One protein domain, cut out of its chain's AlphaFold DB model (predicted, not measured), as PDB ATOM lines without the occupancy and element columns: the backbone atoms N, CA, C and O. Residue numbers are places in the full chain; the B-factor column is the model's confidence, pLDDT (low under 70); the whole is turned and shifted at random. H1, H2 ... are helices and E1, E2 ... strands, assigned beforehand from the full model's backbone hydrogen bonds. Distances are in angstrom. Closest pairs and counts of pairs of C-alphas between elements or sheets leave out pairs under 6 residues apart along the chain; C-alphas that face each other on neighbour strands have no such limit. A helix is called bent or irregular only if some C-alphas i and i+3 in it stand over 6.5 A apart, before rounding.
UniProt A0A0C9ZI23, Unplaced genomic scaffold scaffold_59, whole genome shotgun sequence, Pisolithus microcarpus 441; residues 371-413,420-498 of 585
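What this domain is: This is residues 371 to 413 and 420 to 498 of the 585 residues of an uncharacterized protein of Pisolithus microcarpus 441 (UniProt A0A0C9ZI23). The helices H5, H6 and H7 form a zigzag in which the chain folds back twice, while a small head of H3, the short strand pair E1 and E2, and H4 sits toward the first-residue end of H5. H1, with H2 at a corner at its far end, makes a separate part to one side, near H5 but apart from H6 and H7. The printed part has 122 residues, with seven named helices and two named strands in the order H1, H2, H3, E1, H4, E2, H5, H6, H7; the sheet E1 - E2 is antiparallel and the class is mostly helix. The whole is compact, with a radius of gyration of the C-alphas of 15.0 A, and spans 41 by 36 by 28 A.

Where its parts are: H1, residues 380 to 395, begins at C-alpha 380 at (61.843, 81.920, 150.527) and is 22.3 A long. H2 is residues 400 to 406, H3 is residues 425 to 430, E1 is residues 434 to 436, H4 is residues 439 to 442 and E2 is residues 451 to 453. H4 is neither bent nor irregular, but only just: C-alphas 439 and 442 are 6.0 A apart. H5, residues 456 to 472, begins at (78.617, 79.317, 127.706) and is 23.9 A long. H6, residues 474 to 486, is 19.2 A long and irregular, with C-alphas 475 and 478 7.5 A apart. H7, residues 488 to 496, is 12.2 A long and ends at C-alpha 496 at (70.410, 80.564, 159.371).

How they stand to each other: H1 and H2 touch only at the corner by their link, H1 with residues 393 to 395 alone; their closest C-alphas, those of Leu 394 and Gly 402, are 5.1 A apart. H1 and H5 are near each other, with 6 pairs of C-alphas within 10 A. The closest C-alphas of H3 and E1, those of Leu 428 and Ala 434, are 5.3 A apart. E1 and E2 are antiparallel, with N 435 and O 452 at 2.8 A and N 452 and O 435 at 2.9 A, within hydrogen-bond range. H3 and H4 are close but not clearly touching, with the closest C-alphas, those of Phe 426 and Gly 441, 7.3 A apart. H3 and H6 are also close but not clearly touching, with the closest C-alphas, those of Arg 430 and Ala 486, 5.8 A apart. H5 and H6 form a helical hairpin and touch at a shallow tilt of 26 degrees, opposite ways, with the closest C-alphas, those of Met 470 and Gly 477, 4.3 A apart. H6 and H7 form another, at a steep tilt of 45 degrees, opposite ways; H6 touches H7 with residues 479 to 483 alone, and the closest C-alphas, those of Arg 483 and Ala 491, are 5.1 A apart. H5 and H7 are apart. Each O i to N i+4 pair is within hydrogen-bond range in H1, H2, H5 and H7, against 1 of 2 in H3 and 7 of 9 in H6; H4 is too short for such a pair.

The domain as a whole: The two C-alphas farthest apart, those of Glu 410 and Lys 475, are 41.1 A apart. Residues 414 to 419 are not printed, and C-alphas 413 and 420 are 12.4 A apart across this cut, in the link from H2 to H3. Of the links that are printed whole, H4 to E2 is short and the others are tight. The mean pLDDT of the printed part is 81.2, and residues 371 to 386 are under 70.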
ATOM      1  N   GLU A 371      63.294  90.677 150.738       52.72
ATOM      2  CA  GLU A 371      61.970  90.747 150.140       52.72
ATOM      3  C   GLU A 371      61.579  92.207 149.882       52.72
ATOM      4  O   GLU A 371      61.318  92.990 150.793       52.72
ATOM      5  N   ARG A 372      61.497  92.593 148.605       53.88
ATOM      6  CA  ARG A 372      60.635  93.718 148.244       53.88
ATOM      7  C   ARG A 372      59.197  93.238 148.364       53.88
ATOM      8  O   ARG A 372      58.873  92.177 147.840       53.88
ATOM      9  N   ASP A 373      58.353  94.079 148.946       55.03
ATOM     10  CA  ASP A 373      56.919  93.906 149.238       55.03
ATOM     11  C   ASP A 373      56.007  93.715 147.993       55.03
ATOM     12  O   ASP A 373      54.825  94.059 147.961       55.03
ATOM     13  N   ARG A 374      56.554  93.195 146.889       54.59
ATOM     14  CA  ARG A 374      55.838  92.927 145.644       54.59
ATOM     15  C   ARG A 374      55.242  91.522 145.703       54.59
ATOM     16  O   ARG A 374      55.950  90.546 145.932       54.59
ATOM     17  N   LYS A 375      53.927  91.444 145.472       50.94
ATOM     18  CA  LYS A 375      53.089  90.232 145.389       50.94
ATOM     19  C   LYS A 375      53.806  89.073 144.666       50.94
ATOM     20  O   LYS A 375      53.710  88.965 143.448       50.94
ATOM     21  N   GLY A 376      54.515  88.198 145.380       51.69
ATOM     22  CA  GLY A 376      55.150  87.049 144.723       51.69
ATOM     23  C   GLY A 376      56.167  86.246 145.529       51.69
ATOM     24  O   GLY A 376      56.299  85.053 145.272       51.69
ATOM     25  N   ALA A 377      56.843  86.838 146.515       51.28
ATOM     26  CA  ALA A 377      57.895  86.141 147.259       51.28
ATOM     27  C   ALA A 377      57.844  86.461 148.760       51.28
ATOM     28  O   ALA A 377      58.745  87.103 149.264       51.28
ATOM     29  N   ARG A 378      56.783  86.023 149.455       55.25
ATOM     30  CA  ARG A 378      56.734  85.973 150.939       55.25
ATOM     31  C   ARG A 378      57.280  84.659 151.513       55.25
ATOM     32  O   ARG A 378      57.272  84.425 152.714       55.25
ATOM     33  N   HIS A 379      57.625  83.724 150.629       60.97
ATOM     34  CA  HIS A 379      58.076  82.391 150.994       60.97
ATOM     35  C   HIS A 379      59.385  82.112 150.269       60.97
ATOM     36  O   HIS A 379      59.379  81.798 149.073       60.97
ATOM     37  N   ALA A 380      60.492  82.192 151.012       61.12
ATOM     38  CA  ALA A 380      61.843  81.920 150.527       61.12
ATOM     39  C   ALA A 380      61.920  80.607 149.732       61.12
ATOM     40  O   ALA A 380      62.468  80.592 148.635       61.12
ATOM     41  N   GLY A 381      61.270  79.536 150.208       58.03
ATOM     42  CA  GLY A 381      61.221  78.248 149.506       58.03
ATOM     43  C   GLY A 381      60.658  78.334 148.081       58.03
ATOM     44  O   GLY A 381      61.285  77.841 147.149       58.03
ATOM     45  N   ARG A 382      59.528  79.028 147.871       63.31
ATOM     46  CA  ARG A 382      58.932  79.190 146.527       63.31
ATOM     47  C   ARG A 382      59.819  80.027 145.614       63.31
ATOM     48  O   ARG A 382      59.957  79.705 144.438       63.31
ATOM     49  N   PHE A 383      60.417  81.090 146.147       66.69
ATOM     50  CA  PHE A 383      61.360  81.906 145.390       66.69
ATOM     51  C   PHE A 383      62.579  81.081 144.970       66.69
ATOM     52  O   PHE A 383      62.916  81.065 143.790       66.69
ATOM     53  N   ILE A 384      63.164  80.314 145.894       66.69
ATOM     54  CA  ILE A 384      64.287  79.413 145.620       66.69
ATOM     55  C   ILE A 384      63.918  78.407 144.529       66.69
ATOM     56  O   ILE A 384      64.673  78.308 143.572       66.69
ATOM     57  N   THR A 385      62.762  77.735 144.602       67.62
ATOM     58  CA  THR A 385      62.311  76.792 143.558       67.62
ATOM     59  C   THR A 385      62.156  77.458 142.192       67.62
ATOM     60  O   THR A 385      62.528  76.883 141.171       67.62
ATOM     61  N   MET A 386      61.618  78.679 142.139       69.00
ATOM     62  CA  MET A 386      61.479  79.391 140.868       69.00
ATOM     63  C   MET A 386      62.835  79.832 140.306       69.00
ATOM     64  O   MET A 386      63.050  79.754 139.098       69.00
ATOM     65  N   VAL A 387      63.755  80.282 141.163       72.12
ATOM     66  CA  VAL A 387      65.110  80.675 140.759       72.12
ATOM     67  C   VAL A 387      65.926  79.460 140.330       72.12
ATOM     68  O   VAL A 387      66.594  79.525 139.306       72.12
ATOM     69  N   SER A 388      65.849  78.340 141.049       70.88
ATOM     70  CA  SER A 388      66.539  77.107 140.672       70.88
ATOM     71  C   SER A 388      65.968  76.510 139.389       70.88
ATOM     72  O   SER A 388      66.746  76.153 138.513       70.88
ATOM     73  N   GLY A 389      64.644  76.504 139.208       76.44
ATOM     74  CA  GLY A 389      64.013  76.131 137.939       76.44
ATOM     75  C   GLY A 389      64.465  77.024 136.781       76.44
ATOM     76  O   GLY A 389      64.800  76.534 135.709       76.44
ATOM     77  N   PHE A 390      64.571  78.333 137.016       76.88
ATOM     78  CA  PHE A 390      65.104  79.261 136.024       76.88
ATOM     79  C   PHE A 390      66.576  78.987 135.680       76.88
ATOM     80  O   PHE A 390      66.937  78.967 134.505       76.88
ATOM     81  N   ILE A 391      67.414  78.745 136.691       74.94
ATOM     82  CA  ILE A 391      68.813  78.357 136.503       74.94
ATOM     83  C   ILE A 391      68.886  77.071 135.672       74.94
ATOM     84  O   ILE A 391      69.609  77.042 134.683       74.94
ATOM     85  N   ILE A 392      68.101  76.044 136.011       79.06
ATOM     86  CA  ILE A 392      68.031  74.787 135.251       79.06
ATOM     87  C   ILE A 392      67.680  75.070 133.792       79.06
ATOM     88  O   ILE A 392      68.403  74.625 132.905       79.06
ATOM     89  N   CYS A 393      66.657  75.889 133.530       79.69
ATOM     90  CA  CYS A 393      66.329  76.285 132.166       79.69
ATOM     91  C   CYS A 393      67.512  76.978 131.470       79.69
ATOM     92  O   CYS A 393      67.751  76.720 130.299       79.69
ATOM     93  N   LEU A 394      68.298  77.825 132.135       75.56
ATOM     94  CA  LEU A 394      69.481  78.420 131.497       75.56
ATOM     95  C   LEU A 394      70.562  77.400 131.122       75.56
ATOM     96  O   LEU A 394      71.280  77.616 130.149       75.56
ATOM     97  N   PHE A 395      70.682  76.316 131.887       72.50
ATOM     98  CA  PHE A 395      71.684  75.272 131.671       72.50
ATOM     99  C   PHE A 395      71.230  74.167 130.711       72.50
ATOM    100  O   PHE A 395      72.068  73.474 130.135       72.50
ATOM    101  N   GLU A 396      69.925  73.997 130.519       82.06
ATOM    102  CA  GLU A 396      69.364  72.964 129.660       82.06
ATOM    103  C   GLU A 396      69.426  73.376 128.179       82.06
ATOM    104  O   GLU A 396      68.817  74.360 127.754       82.06
ATOM    105  N   THR A 397      70.154  72.596 127.371       76.25
ATOM    106  CA  THR A 397      70.444  72.867 125.948       76.25
ATOM    107  C   THR A 397      69.200  72.992 125.066       76.25
ATOM    108  O   THR A 397      69.277  73.598 124.002       76.25
ATOM    109  N   GLY A 398      68.062  72.445 125.500       84.06
ATOM    110  CA  GLY A 398      66.783  72.515 124.791       84.06
ATOM    111  C   GLY A 398      65.807  73.561 125.329       84.06
ATOM    112  O   GLY A 398      64.704  73.681 124.797       84.06
ATOM    113  N   SER A 399      66.154  74.308 126.382       87.19
ATOM    114  CA  SER A 399      65.181  75.218 126.977       87.19
ATOM    115  C   SER A 399      64.880  76.405 126.046       87.19
ATOM    116  O   SER A 399      65.786  76.932 125.388       87.19
ATOM    117  N   PRO A 400      63.633  76.914 126.020       85.56
ATOM    118  CA  PRO A 400      63.285  78.062 125.185       85.56
ATOM    119  C   PRO A 400      64.124  79.315 125.470       85.56
ATOM    120  O   PRO A 400      64.409  80.083 124.554       85.56
ATOM    121  N   ILE A 401      64.529  79.540 126.725       83.50
ATOM    122  CA  ILE A 401      65.370  80.689 127.086       83.50
ATOM    123  C   ILE A 401      66.841  80.461 126.733       83.50
ATOM    124  O   ILE A 401      67.487  81.385 126.245       83.50
ATOM    125  N   GLY A 402      67.350  79.239 126.911       82.12
ATOM    126  CA  GLY A 402      68.700  78.856 126.508       82.12
ATOM    127  C   GLY A 402      68.887  79.014 125.001       82.12
ATOM    128  O   GLY A 402      69.822  79.683 124.569       82.12
ATOM    129  N   LEU A 403      67.935  78.512 124.206       85.19
ATOM    130  CA  LEU A 403      67.932  78.658 122.747       85.19
ATOM    131  C   LEU A 403      67.867  80.127 122.308       85.19
ATOM    132  O   LEU A 403      68.622  80.532 121.428       85.19
ATOM    133  N   ARG A 404      67.018  80.947 122.943       86.12
ATOM    134  CA  ARG A 404      66.941  82.392 122.660       86.12
ATOM    135  C   ARG A 404      68.257  83.106 122.945       86.12
ATOM    136  O   ARG A 404      68.714  83.883 122.116       86.12
ATOM    137  N   ILE A 405      68.882  82.827 124.092       80.12
ATOM    138  CA  ILE A 405      70.175  83.416 124.461       80.12
ATOM    139  C   ILE A 405      71.264  82.983 123.473       80.12
ATOM    140  O   ILE A 405      72.011  83.834 123.000       80.12
ATOM    141  N   GLN A 406      71.322  81.696 123.116       79.12
ATOM    142  CA  GLN A 406      72.294  81.167 122.150       79.12
ATOM    143  C   GLN A 406      72.140  81.787 120.756       79.12
ATOM    144  O   GLN A 406      73.135  82.035 120.084       79.12
ATOM    145  N   ARG A 407      70.904  82.067 120.332       83.69
ATOM    146  CA  ARG A 407      70.599  82.718 119.050       83.69
ATOM    147  C   ARG A 407      70.732  84.242 119.085       83.69
ATOM    148  O   ARG A 407      70.566  84.883 118.055       83.69
ATOM    149  N   GLY A 408      71.002  84.830 120.253       79.94
ATOM    150  CA  GLY A 408      71.042  86.283 120.426       79.94
ATOM    151  C   GLY A 408      69.676  86.963 120.266       79.94
ATOM    152  O   GLY A 408      69.623  88.159 119.989       79.94
ATOM    153  N   GLU A 409      68.576  86.226 120.431       86.00
ATOM    154  CA  GLU A 409      67.214  86.757 120.327       86.00
ATOM    155  C   GLU A 409      66.870  87.682 121.512       86.00
ATOM    156  O   GLU A 409      67.419  87.579 122.614       86.00
ATOM    157  N   GLU A 410      65.911  88.590 121.306       83.75
ATOM    158  CA  GLU A 410      65.454  89.508 122.348       83.75
ATOM    159  C   GLU A 410      64.744  88.755 123.495       83.75
ATOM    160  O   GLU A 410      63.759  88.036 123.305       83.75
ATOM    161  N   THR A 411      65.221  88.943 124.731       83.44
ATOM    162  CA  THR A 411      64.678  88.284 125.936       83.44
ATOM    163  C   THR A 411      63.818  89.207 126.807       83.44
ATOM    164  O   THR A 411      63.303  88.779 127.841       83.44
ATOM    165  N   SER A 412      63.612  90.464 126.403       81.81
ATOM    166  CA  SER A 412      62.909  91.502 127.181       81.81
ATOM    167  C   SER A 412      61.499  91.074 127.613       81.81
ATOM    168  O   SER A 412      61.154  91.176 128.791       81.81
ATOM    169  N   ALA A 413      60.714  90.505 126.694       83.69
ATOM    170  CA  ALA A 413      59.361  90.017 126.960       83.69
ATOM    171  C   ALA A 413      59.333  88.870 127.984       83.69
ATOM    172  O   ALA A 413      58.389  88.754 128.768       83.69
ATOM    173  N   ALA A 420      57.763  90.486 137.977       73.75
ATOM    174  CA  ALA A 420      56.799  90.514 139.083       73.75
ATOM    175  C   ALA A 420      57.113  89.476 140.180       73.75
ATOM    176  O   ALA A 420      56.777  89.690 141.341       73.75
ATOM    177  N   LYS A 421      57.812  88.388 139.826       72.94
ATOM    178  CA  LYS A 421      58.258  87.318 140.734       72.94
ATOM    179  C   LYS A 421      59.668  87.554 141.292       72.94
ATOM    180  O   LYS A 421      60.227  86.668 141.927       72.94
ATOM    181  N   GLY A 422      60.274  88.712 141.009       74.75
ATOM    182  CA  GLY A 422      61.653  89.029 141.395       74.75
ATOM    183  C   GLY A 422      62.729  88.366 140.527       74.75
ATOM    184  O   GLY A 422      63.913  88.526 140.807       74.75
ATOM    185  N   ILE A 423      62.344  87.657 139.460       78.50
ATOM    186  CA  ILE A 423      63.272  86.996 138.536       78.50
ATOM    187  C   ILE A 423      63.518  87.945 137.366       78.50
ATOM    188  O   ILE A 423      62.729  88.040 136.426       78.50
ATOM    189  N   ASN A 424      64.602  88.704 137.469       84.44
ATOM    190  CA  ASN A 424      65.035  89.676 136.473       84.44
ATOM    191  C   ASN A 424      66.503  89.428 136.093       84.44
ATOM    192  O   ASN A 424      67.204  88.657 136.747       84.44
ATOM    193  N   ALA A 425      66.989  90.101 135.049       83.38
ATOM    194  CA  ALA A 425      68.369  89.942 134.591       83.38
ATOM    195  C   ALA A 425      69.410  90.291 135.678       83.38
ATOM    196  O   ALA A 425      70.494  89.715 135.703       83.38
ATOM    197  N   PHE A 426      69.076  91.181 136.618       85.19
ATOM    198  CA  PHE A 426      69.954  91.547 137.735       85.19
ATOM    199  C   PHE A 426      70.192  90.375 138.702       85.19
ATOM    200  O   PHE A 426      71.273  90.253 139.278       85.19
ATOM    201  N   LEU A 427      69.231  89.454 138.829       85.12
ATOM    202  CA  LEU A 427      69.412  88.214 139.582       85.12
ATOM    203  C   LEU A 427      70.543  87.351 139.002       85.12
ATOM    204  O   LEU A 427      71.284  86.736 139.762       85.12
ATOM    205  N   LEU A 428      70.738  87.345 137.679       86.19
ATOM    206  CA  LEU A 428      71.856  86.619 137.069       86.19
ATOM    207  C   LEU A 428      73.208  87.205 137.444       86.19
ATOM    208  O   LEU A 428      74.158  86.452 137.639       86.19
ATOM    209  N   VAL A 429      73.290  88.521 137.621       88.12
ATOM    210  CA  VAL A 429      74.496  89.163 138.152       88.12
ATOM    211  C   VAL A 429      74.732  88.732 139.601       88.12
ATOM    212  O   VAL A 429      75.851  88.370 139.959       88.12
ATOM    213  N   ARG A 430      73.679  88.685 140.430       86.50
ATOM    214  CA  ARG A 430      73.766  88.187 141.818       86.50
ATOM    215  C   ARG A 430      74.190  86.723 141.914       86.50
ATOM    216  O   ARG A 430      74.859  86.352 142.865       86.50
ATOM    217  N   LEU A 431      73.829  85.898 140.939       86.50
ATOM    218  CA  LEU A 431      74.272  84.501 140.841       86.50
ATOM    219  C   LEU A 431      75.646  84.366 140.154       86.50
ATOM    220  O   LEU A 431      76.145  83.263 139.937       86.50
ATOM    221  N   GLY A 432      76.242  85.492 139.745       86.00
ATOM    222  CA  GLY A 432      77.466  85.564 138.953       86.00
ATOM    223  C   GLY A 432      77.396  84.790 137.631       86.00
ATOM    224  O   GLY A 432      78.408  84.288 137.162       86.00
ATOM    225  N   LEU A 433      76.210  84.665 137.042       86.81
ATOM    226  CA  LEU A 433      75.977  84.115 135.703       86.81
ATOM    227  C   LEU A 433      75.978  85.209 134.620       86.81
ATOM    228  O   LEU A 433      75.931  84.917 133.427       86.81
ATOM    229  N   ALA A 434      76.042  86.473 135.033       89.06
ATOM    230  CA  ALA A 434      76.188  87.640 134.175       89.06
ATOM    231  C   ALA A 434      77.057  88.705 134.867       89.06
ATOM    232  O   ALA A 434      77.257  88.664 136.082       89.06
ATOM    233  N   SER A 435      77.554  89.673 134.102       87.69
ATOM    234  CA  SER A 435      78.240  90.870 134.593       87.69
ATOM    235  C   SER A 435      77.413  92.127 134.313       87.69
ATOM    236  O   SER A 435      76.595  92.163 133.392       87.69
ATOM    237  N   ILE A 436      77.616  93.171 135.117       87.44
ATOM    238  CA  ILE A 436      77.083  94.508 134.833       87.44
ATOM    239  C   ILE A 436      78.114  95.255 134.000       87.44
ATOM    240  O   ILE A 436      79.258  95.394 134.422       87.44
ATOM    241  N   ALA A 437      77.699  95.749 132.840       82.38
ATOM    242  CA  ALA A 437      78.544  96.527 131.941       82.38
ATOM    243  C   ALA A 437      78.409  98.040 132.149       82.38
ATOM    244  O   ALA A 437      79.290  98.797 131.752       82.38
ATOM    245  N   SER A 438      77.306  98.500 132.748       81.12
ATOM    246  CA  SER A 438      77.023  99.928 132.914       81.12
ATOM    247  C   SER A 438      76.267 100.225 134.211       81.12
ATOM    248  O   SER A 438      75.531  99.386 134.734       81.12
ATOM    249  N   ALA A 439      76.367 101.463 134.707       77.38
ATOM    250  CA  ALA A 439      75.590 101.919 135.865       77.38
ATOM    251  C   ALA A 439      74.063 101.818 135.646       77.38
ATOM    252  O   ALA A 439      73.304 101.630 136.600       77.38
ATOM    253  N   SER A 440      73.598 101.870 134.391       82.69
ATOM    254  CA  SER A 440      72.186 101.659 134.033       82.69
ATOM    255  C   SER A 440      71.687 100.263 134.419       82.69
ATOM    256  O   SER A 440      70.487 100.092 134.653       82.69
ATOM    257  N   GLY A 441      72.598  99.294 134.579       84.19
ATOM    258  CA  GLY A 441      72.316  97.942 135.061       84.19
ATOM    259  C   GLY A 441      71.618  97.885 136.427       84.19
ATOM    260  O   GLY A 441      70.911  96.924 136.714       84.19
ATOM    261  N   PHE A 442      71.739  98.930 137.255       80.56
ATOM    262  CA  PHE A 442      71.082  99.005 138.566       80.56
ATOM    263  C   PHE A 442      69.657  99.574 138.523       80.56
ATOM    264  O   PHE A 442      68.898  99.395 139.475       80.56
ATOM    265  N   ARG A 443      69.286 100.282 137.446       80.25
ATOM    266  CA  ARG A 443      68.006 101.008 137.352       80.25
ATOM    267  C   ARG A 443      67.061 100.392 136.328       80.25
ATOM    268  O   ARG A 443      65.909 100.113 136.645       80.25
ATOM    269  N   SER A 444      67.548 100.185 135.108       80.81
ATOM    270  CA  SER A 444      66.742  99.785 133.949       80.81
ATOM    271  C   SER A 444      67.582  98.951 132.983       80.81
ATOM    272  O   SER A 444      67.768  99.319 131.822       80.81
ATOM    273  N   ALA A 445      68.149  97.861 133.496       83.94
ATOM    274  CA  ALA A 445      69.088  97.035 132.756       83.94
ATOM    275  C   ALA A 445      68.486  96.478 131.462       83.94
ATOM    276  O   ALA A 445      67.476  95.772 131.491       83.94
ATOM    277  N   LYS A 446      69.157  96.722 130.338       84.88
ATOM    278  CA  LYS A 446      68.893  96.033 129.076       84.88
ATOM    279  C   LYS A 446      69.812  94.818 128.946       84.88
ATOM    280  O   LYS A 446      71.027  94.919 129.132       84.88
ATOM    281  N   TRP A 447      69.225  93.667 128.623       83.88
ATOM    282  CA  TRP A 447      69.963  92.432 128.345       83.88
ATOM    283  C   TRP A 447      70.925  92.623 127.165       83.88
ATOM    284  O   TRP A 447      70.589  93.338 126.222       83.88
ATOM    285  N   ASN A 448      72.115  92.020 127.228       83.31
ATOM    286  CA  ASN A 448      73.208  92.157 126.253       83.31
ATOM    287  C   ASN A 448      73.755  93.585 126.058       83.31
ATOM    288  O   ASN A 448      74.600  93.800 125.192       83.31
ATOM    289  N   LYS A 449      73.308  94.562 126.857       85.88
ATOM    290  CA  LYS A 449      73.808  95.944 126.819       85.88
ATOM    291  C   LYS A 449      74.331  96.398 128.174       85.88
ATOM    292  O   LYS A 449      75.493  96.757 128.292       85.88
ATOM    293  N   ASP A 450      73.470  96.385 129.187       87.44
ATOM    294  CA  ASP A 450      73.811  96.809 130.549       87.44
ATOM    295  C   ASP A 450      74.131  95.611 131.449       87.44
ATOM    296  O   ASP A 450      74.895  95.735 132.404       87.44
ATOM    297  N   ILE A 451      73.555  94.448 131.129       86.88
ATOM    298  CA  ILE A 451      73.875  93.154 131.732       86.88
ATOM    299  C   ILE A 451      74.352  92.228 130.621       86.88
ATOM    300  O   ILE A 451      73.601  91.948 129.684       86.88
ATOM    301  N   ILE A 452      75.596  91.773 130.733       87.00
ATOM    302  CA  ILE A 452      76.239  90.897 129.758       87.00
ATOM    303  C   ILE A 452      76.257  89.481 130.341       87.00
ATOM    304  O   ILE A 452      76.858  89.276 131.401       87.00
ATOM    305  N   PRO A 453      75.597  88.494 129.710       85.44
ATOM    306  CA  PRO A 453      75.708  87.109 130.149       85.44
ATOM    307  C   PRO A 453      77.161  86.641 130.086       85.44
ATOM    308  O   PRO A 453      77.915  87.023 129.190       85.44
ATOM    309  N   LEU A 454      77.553  85.772 131.018       85.62
ATOM    310  CA  LEU A 454      78.796  85.030 130.844       85.62
ATOM    311  C   LEU A 454      78.697  84.148 129.593       85.62
ATOM    312  O   LEU A 454      77.615  83.693 129.221       85.62
ATOM    313  N   ASN A 455      79.832  83.898 128.940       83.69
ATOM    314  CA  ASN A 455      79.850  82.958 127.826       83.69
ATOM    315  C   ASN A 455      79.510  81.533 128.317       83.69
ATOM    316  O   ASN A 455      79.643  81.206 129.502       83.69
ATOM    317  N   THR A 456      79.066  80.681 127.395       79.31
ATOM    318  CA  THR A 456      78.617  79.317 127.706       79.31
ATOM    319  C   THR A 456      79.686  78.499 128.435       79.31
ATOM    320  O   THR A 456      79.355  77.736 129.341       79.31
ATOM    321  N   ASP A 457      80.963  78.680 128.098       82.06
ATOM    322  CA  ASP A 457      82.065  77.937 128.713       82.06
ATOM    323  C   ASP A 457      82.279  78.342 130.175       82.06
ATOM    324  O   ASP A 457      82.338  77.482 131.049       82.06
ATOM    325  N   ARG A 458      82.259  79.642 130.488       82.00
ATOM    326  CA  ARG A 458      82.318  80.156 131.866       82.00
ATOM    327  C   ARG A 458      81.118  79.721 132.696       82.00
ATOM    328  O   ARG A 458      81.247  79.455 133.890       82.00
ATOM    329  N   ILE A 459      79.945  79.653 132.076       81.88
ATOM    330  CA  ILE A 459      78.729  79.143 132.710       81.88
ATOM    331  C   ILE A 459      78.902  77.652 133.054       81.88
ATOM    332  O   ILE A 459      78.649  77.259 134.195       81.88
ATOM    333  N   LYS A 460      79.416  76.836 132.121       82.31
ATOM    334  CA  LYS A 460      79.742  75.418 132.352       82.31
ATOM    335  C   LYS A 460      80.808  75.228 133.433       82.31
ATOM    336  O   LYS A 460      80.620  74.376 134.296       82.31
ATOM    337  N   GLU A 461      81.876  76.026 133.428       86.56
ATOM    338  CA  GLU A 461      82.917  76.026 134.469       86.56
ATOM    339  C   GLU A 461      82.310  76.279 135.853       86.56
ATOM    340  O   GLU A 461      82.548  75.520 136.792       86.56
ATOM    341  N   ARG A 462      81.461  77.308 135.975       86.50
ATOM    342  CA  ARG A 462      80.771  77.623 137.232       86.50
ATOM    343  C   ARG A 462      79.866  76.492 137.696       86.50
ATOM    344  O   ARG A 462      79.846  76.179 138.882       86.50
ATOM    345  N   HIS A 463      79.125  75.877 136.780       84.50
ATOM    346  CA  HIS A 463      78.291  74.725 137.101       84.50
ATOM    347  C   HIS A 463      79.124  73.527 137.563       84.50
ATOM    348  O   HIS A 463      78.804  72.925 138.586       84.50
ATOM    349  N   ALA A 464      80.211  73.208 136.856       86.81
ATOM    350  CA  ALA A 464      81.124  72.138 137.241       86.81
ATOM    351  C   ALA A 464      81.694  72.370 138.647       86.81
ATOM    352  O   ALA A 464      81.727  71.439 139.448       86.81
ATOM    353  N   GLU A 465      82.053  73.611 138.980       91.69
ATOM    354  CA  GLU A 465      82.540  73.971 140.310       91.69
ATOM    355  C   GLU A 465      81.455  73.850 141.388       91.69
ATOM    356  O   GLU A 465      81.704  73.279 142.446       91.69
ATOM    357  N   VAL A 466      80.224  74.296 141.115       88.75
ATOM    358  CA  VAL A 466      79.082  74.091 142.024       88.75
ATOM    359  C   VAL A 466      78.850  72.599 142.275       88.75
ATOM    360  O   VAL A 466      78.745  72.180 143.426       88.75
ATOM    361  N   VAL A 467      78.835  71.775 141.223       88.75
ATOM    362  CA  VAL A 467      78.693  70.314 141.339       88.75
ATOM    363  C   VAL A 467      79.850  69.713 142.135       88.75
ATOM    364  O   VAL A 467      79.625  68.860 142.996       88.75
ATOM    365  N   ARG A 468      81.085  70.166 141.894       94.69
ATOM    366  CA  ARG A 468      82.268  69.719 142.633       94.69
ATOM    367  C   ARG A 468      82.150  70.063 144.116       94.69
ATOM    368  O   ARG A 468      82.368  69.178 144.941       94.69
ATOM    369  N   LEU A 469      81.776  71.293 144.469       93.31
ATOM    370  CA  LEU A 469      81.582  71.732 145.857       93.31
ATOM    371  C   LEU A 469      80.480  70.925 146.553       93.31
ATOM    372  O   LEU A 469      80.680  70.469 147.676       93.31
ATOM    373  N   MET A 470      79.369  70.659 145.863       91.12
ATOM    374  CA  MET A 470      78.285  69.818 146.380       91.12
ATOM    375  C   MET A 470      78.725  68.366 146.624       91.12
ATOM    376  O   MET A 470      78.352  67.784 147.637       91.12
ATOM    377  N   ARG A 471      79.528  67.779 145.724       93.12
ATOM    378  CA  ARG A 471      79.989  66.380 145.830       93.12
ATOM    379  C   ARG A 471      81.140  66.190 146.819       93.12
ATOM    380  O   ARG A 471      81.174  65.197 147.532       93.12
ATOM    381  N   THR A 472      82.095  67.117 146.836       92.94
ATOM    382  CA  THR A 472      83.358  66.977 147.588       92.94
ATOM    383  C   THR A 472      83.355  67.713 148.926       92.94
ATOM    384  O   THR A 472      84.145  67.384 149.801       92.94
ATOM    385  N   GLY A 473      82.454  68.682 149.129       89.50
ATOM    386  CA  GLY A 473      82.400  69.502 150.345       89.50
ATOM    387  C   GLY A 473      81.768  68.824 151.567       89.50
ATOM    388  O   GLY A 473      81.625  69.462 152.615       89.50
ATOM    389  N   GLY A 474      81.364  67.551 151.455       94.38
ATOM    390  CA  GLY A 474      80.729  66.791 152.536       94.38
ATOM    391  C   GLY A 474      79.523  67.529 153.125       94.38
ATOM    392  O   GLY A 474      78.715  68.102 152.393       94.38
ATOM    393  N   LYS A 475      79.432  67.593 154.460       94.88
ATOM    394  CA  LYS A 475      78.325  68.283 155.149       94.88
ATOM    395  C   LYS A 475      78.217  69.784 154.849       94.88
ATOM    396  O   LYS A 475      77.142  70.340 155.049       94.88
ATOM    397  N   TYR A 476      79.287  70.435 154.381       96.00
ATOM    398  CA  TYR A 476      79.316  71.877 154.092       96.00
ATOM    399  C   TYR A 476      79.243  72.202 152.593       96.00
ATOM    400  O   TYR A 476      79.229  73.380 152.234       96.00
ATOM    401  N   GLY A 477      79.155  71.194 151.716       93.81
ATOM    402  CA  GLY A 477      79.169  71.393 150.263       93.81
ATOM    403  C   GLY A 477      78.089  72.357 149.770       93.81
ATOM    404  O   GLY A 477      78.373  73.231 148.955       93.81
ATOM    405  N   GLY A 478      76.883  72.281 150.349       91.31
ATOM    406  CA  GLY A 478      75.790  73.222 150.073       91.31
ATOM    407  C   GLY A 478      76.120  74.671 150.427       91.31
ATOM    408  O   GLY A 478      75.864  75.577 149.637       91.31
ATOM    409  N   PHE A 479      76.741  74.900 151.583       92.69
ATOM    410  CA  PHE A 479      77.150  76.239 152.005       92.69
ATOM    411  C   PHE A 479      78.233  76.810 151.088       92.69
ATOM    412  O   PHE A 479      78.126  77.954 150.644       92.69
ATOM    413  N   ASP A 480      79.251  76.010 150.764       92.44
ATOM    414  CA  ASP A 480      80.351  76.444 149.906       92.44
ATOM    415  C   ASP A 480      79.877  76.719 148.468       92.44
ATOM    416  O   ASP A 480      80.284  77.719 147.871       92.44
ATOM    417  N   ALA A 481      78.966  75.894 147.939       90.88
ATOM    418  CA  ALA A 481      78.352  76.087 146.627       90.88
ATOM    419  C   ALA A 481      77.534  77.387 146.551       90.88
ATOM    420  O   ALA A 481      77.701  78.172 145.614       90.88
ATOM    421  N   VAL A 482      76.695  77.667 147.557       88.50
ATOM    422  CA  VAL A 482      75.932  78.927 147.624       88.50
ATOM    423  C   VAL A 482      76.874  80.117 147.774       88.50
ATOM    424  O   VAL A 482      76.694  81.119 147.088       88.50
ATOM    425  N   ARG A 483      77.904  80.012 148.621       89.25
ATOM    426  CA  ARG A 483      78.902  81.074 148.798       89.25
ATOM    427  C   ARG A 483      79.585  81.418 147.476       89.25
ATOM    428  O   ARG A 483      79.752  82.594 147.166       89.25
ATOM    429  N   TYR A 484      79.970  80.400 146.711       88.81
ATOM    430  CA  TYR A 484      80.601  80.561 145.405       88.81
ATOM    431  C   TYR A 484      79.663  81.224 144.382       88.81
ATOM    432  O   TYR A 484      80.060  82.166 143.690       88.81
ATOM    433  N   LEU A 485      78.409  80.764 144.310       87.00
ATOM    434  CA  LEU A 485      77.445  81.217 143.308       87.00
ATOM    435  C   LEU A 485      76.849  82.594 143.645       87.00
ATOM    436  O   LEU A 485      76.875  83.504 142.823       87.00
ATOM    437  N   ALA A 486      76.330  82.739 144.862       84.50
ATOM    438  CA  ALA A 486      75.460  83.831 145.295       84.50
ATOM    439  C   ALA A 486      76.091  84.762 146.350       84.50
ATOM    440  O   ALA A 486      75.458  85.726 146.779       84.50
ATOM    441  N   GLY A 487      77.332  84.494 146.768       85.19
ATOM    442  CA  GLY A 487      78.056  85.292 147.758       85.19
ATOM    443  C   GLY A 487      77.828  84.861 149.212       85.19
ATOM    444  O   GLY A 487      76.994  84.012 149.535       85.19
ATOM    445  N   MET A 488      78.609  85.455 150.120       86.62
ATOM    446  CA  MET A 488      78.629  85.085 151.542       86.62
ATOM    447  C   MET A 488      77.294  85.344 152.246       86.62
ATOM    448  O   MET A 488      76.846  84.525 153.047       86.62
ATOM    449  N   ASN A 489      76.652  86.475 151.948       82.75
ATOM    450  CA  ASN A 489      75.406  86.865 152.605       82.75
ATOM    451  C   ASN A 489      74.273  85.879 152.290       82.75
ATOM    452  O   ASN A 489      73.575  85.451 153.205       82.75
ATOM    453  N   ALA A 490      74.159  85.429 151.036       83.44
ATOM    454  CA  ALA A 490      73.206  84.389 150.647       83.44
ATOM    455  C   ALA A 490      73.450  83.081 151.414       83.44
ATOM    456  O   ALA A 490      72.520  82.508 151.980       83.44
ATOM    457  N   ALA A 491      74.712  82.642 151.484       87.50
ATOM    458  CA  ALA A 491      75.081  81.421 152.196       87.50
ATOM    459  C   ALA A 491      74.719  81.495 153.687       87.50
ATOM    460  O   ALA A 491      74.167  80.541 154.230       87.50
ATOM    461  N   ARG A 492      74.954  82.643 154.339       86.12
ATOM    462  CA  ARG A 492      74.580  82.872 155.744       86.12
ATOM    463  C   ARG A 492      73.071  82.877 155.962       86.12
ATOM    464  O   ARG A 492      72.612  82.244 156.908       86.12
ATOM    465  N   ILE A 493      72.303  83.543 155.097       82.25
ATOM    466  CA  ILE A 493      70.835  83.569 155.186       82.25
ATOM    467  C   ILE A 493      70.280  82.149 155.055       82.25
ATOM    468  O   ILE A 493      69.500  81.714 155.901       82.25
ATOM    469  N   LEU A 494      70.715  81.396 154.040       84.25
ATOM    470  CA  LEU A 494      70.258  80.018 153.847       84.25
ATOM    471  C   LEU A 494      70.681  79.103 154.999       84.25
ATOM    472  O   LEU A 494      69.901  78.246 155.406       84.25
ATOM    473  N   ALA A 495      71.875  79.309 155.555       88.12
ATOM    474  CA  ALA A 495      72.341  78.548 156.704       88.12
ATOM    475  C   ALA A 495      71.545  78.844 157.983       88.12
ATOM    476  O   ALA A 495      71.190  77.924 158.711       88.12
ATOM    477  N   THR A 496      71.219  80.117 158.222       85.69
ATOM    478  CA  THR A 496      70.410  80.564 159.371       85.69
ATOM    479  C   THR A 496      68.998  79.981 159.318       85.69
ATOM    480  O   THR A 496      68.428  79.653 160.348       85.69
ATOM    481  N   ASN A 497      68.456  79.794 158.113       82.62
ATOM    482  CA  ASN A 497      67.149  79.173 157.888       82.62
ATOM    483  C   ASN A 497      67.223  77.642 157.703       82.62
ATOM    484  O   ASN A 497      66.269  77.037 157.224       82.62
ATOM    485  N   HIS A 498      68.355  77.015 158.041       87.12
ATOM    486  CA  HIS A 498      68.568  75.563 157.969       87.12
ATOM    487  C   HIS A 498      68.410  74.928 156.570       87.12
ATOM    488  O   HIS A 498      68.241  73.716 156.460       87.12
TER     489      HIS A 498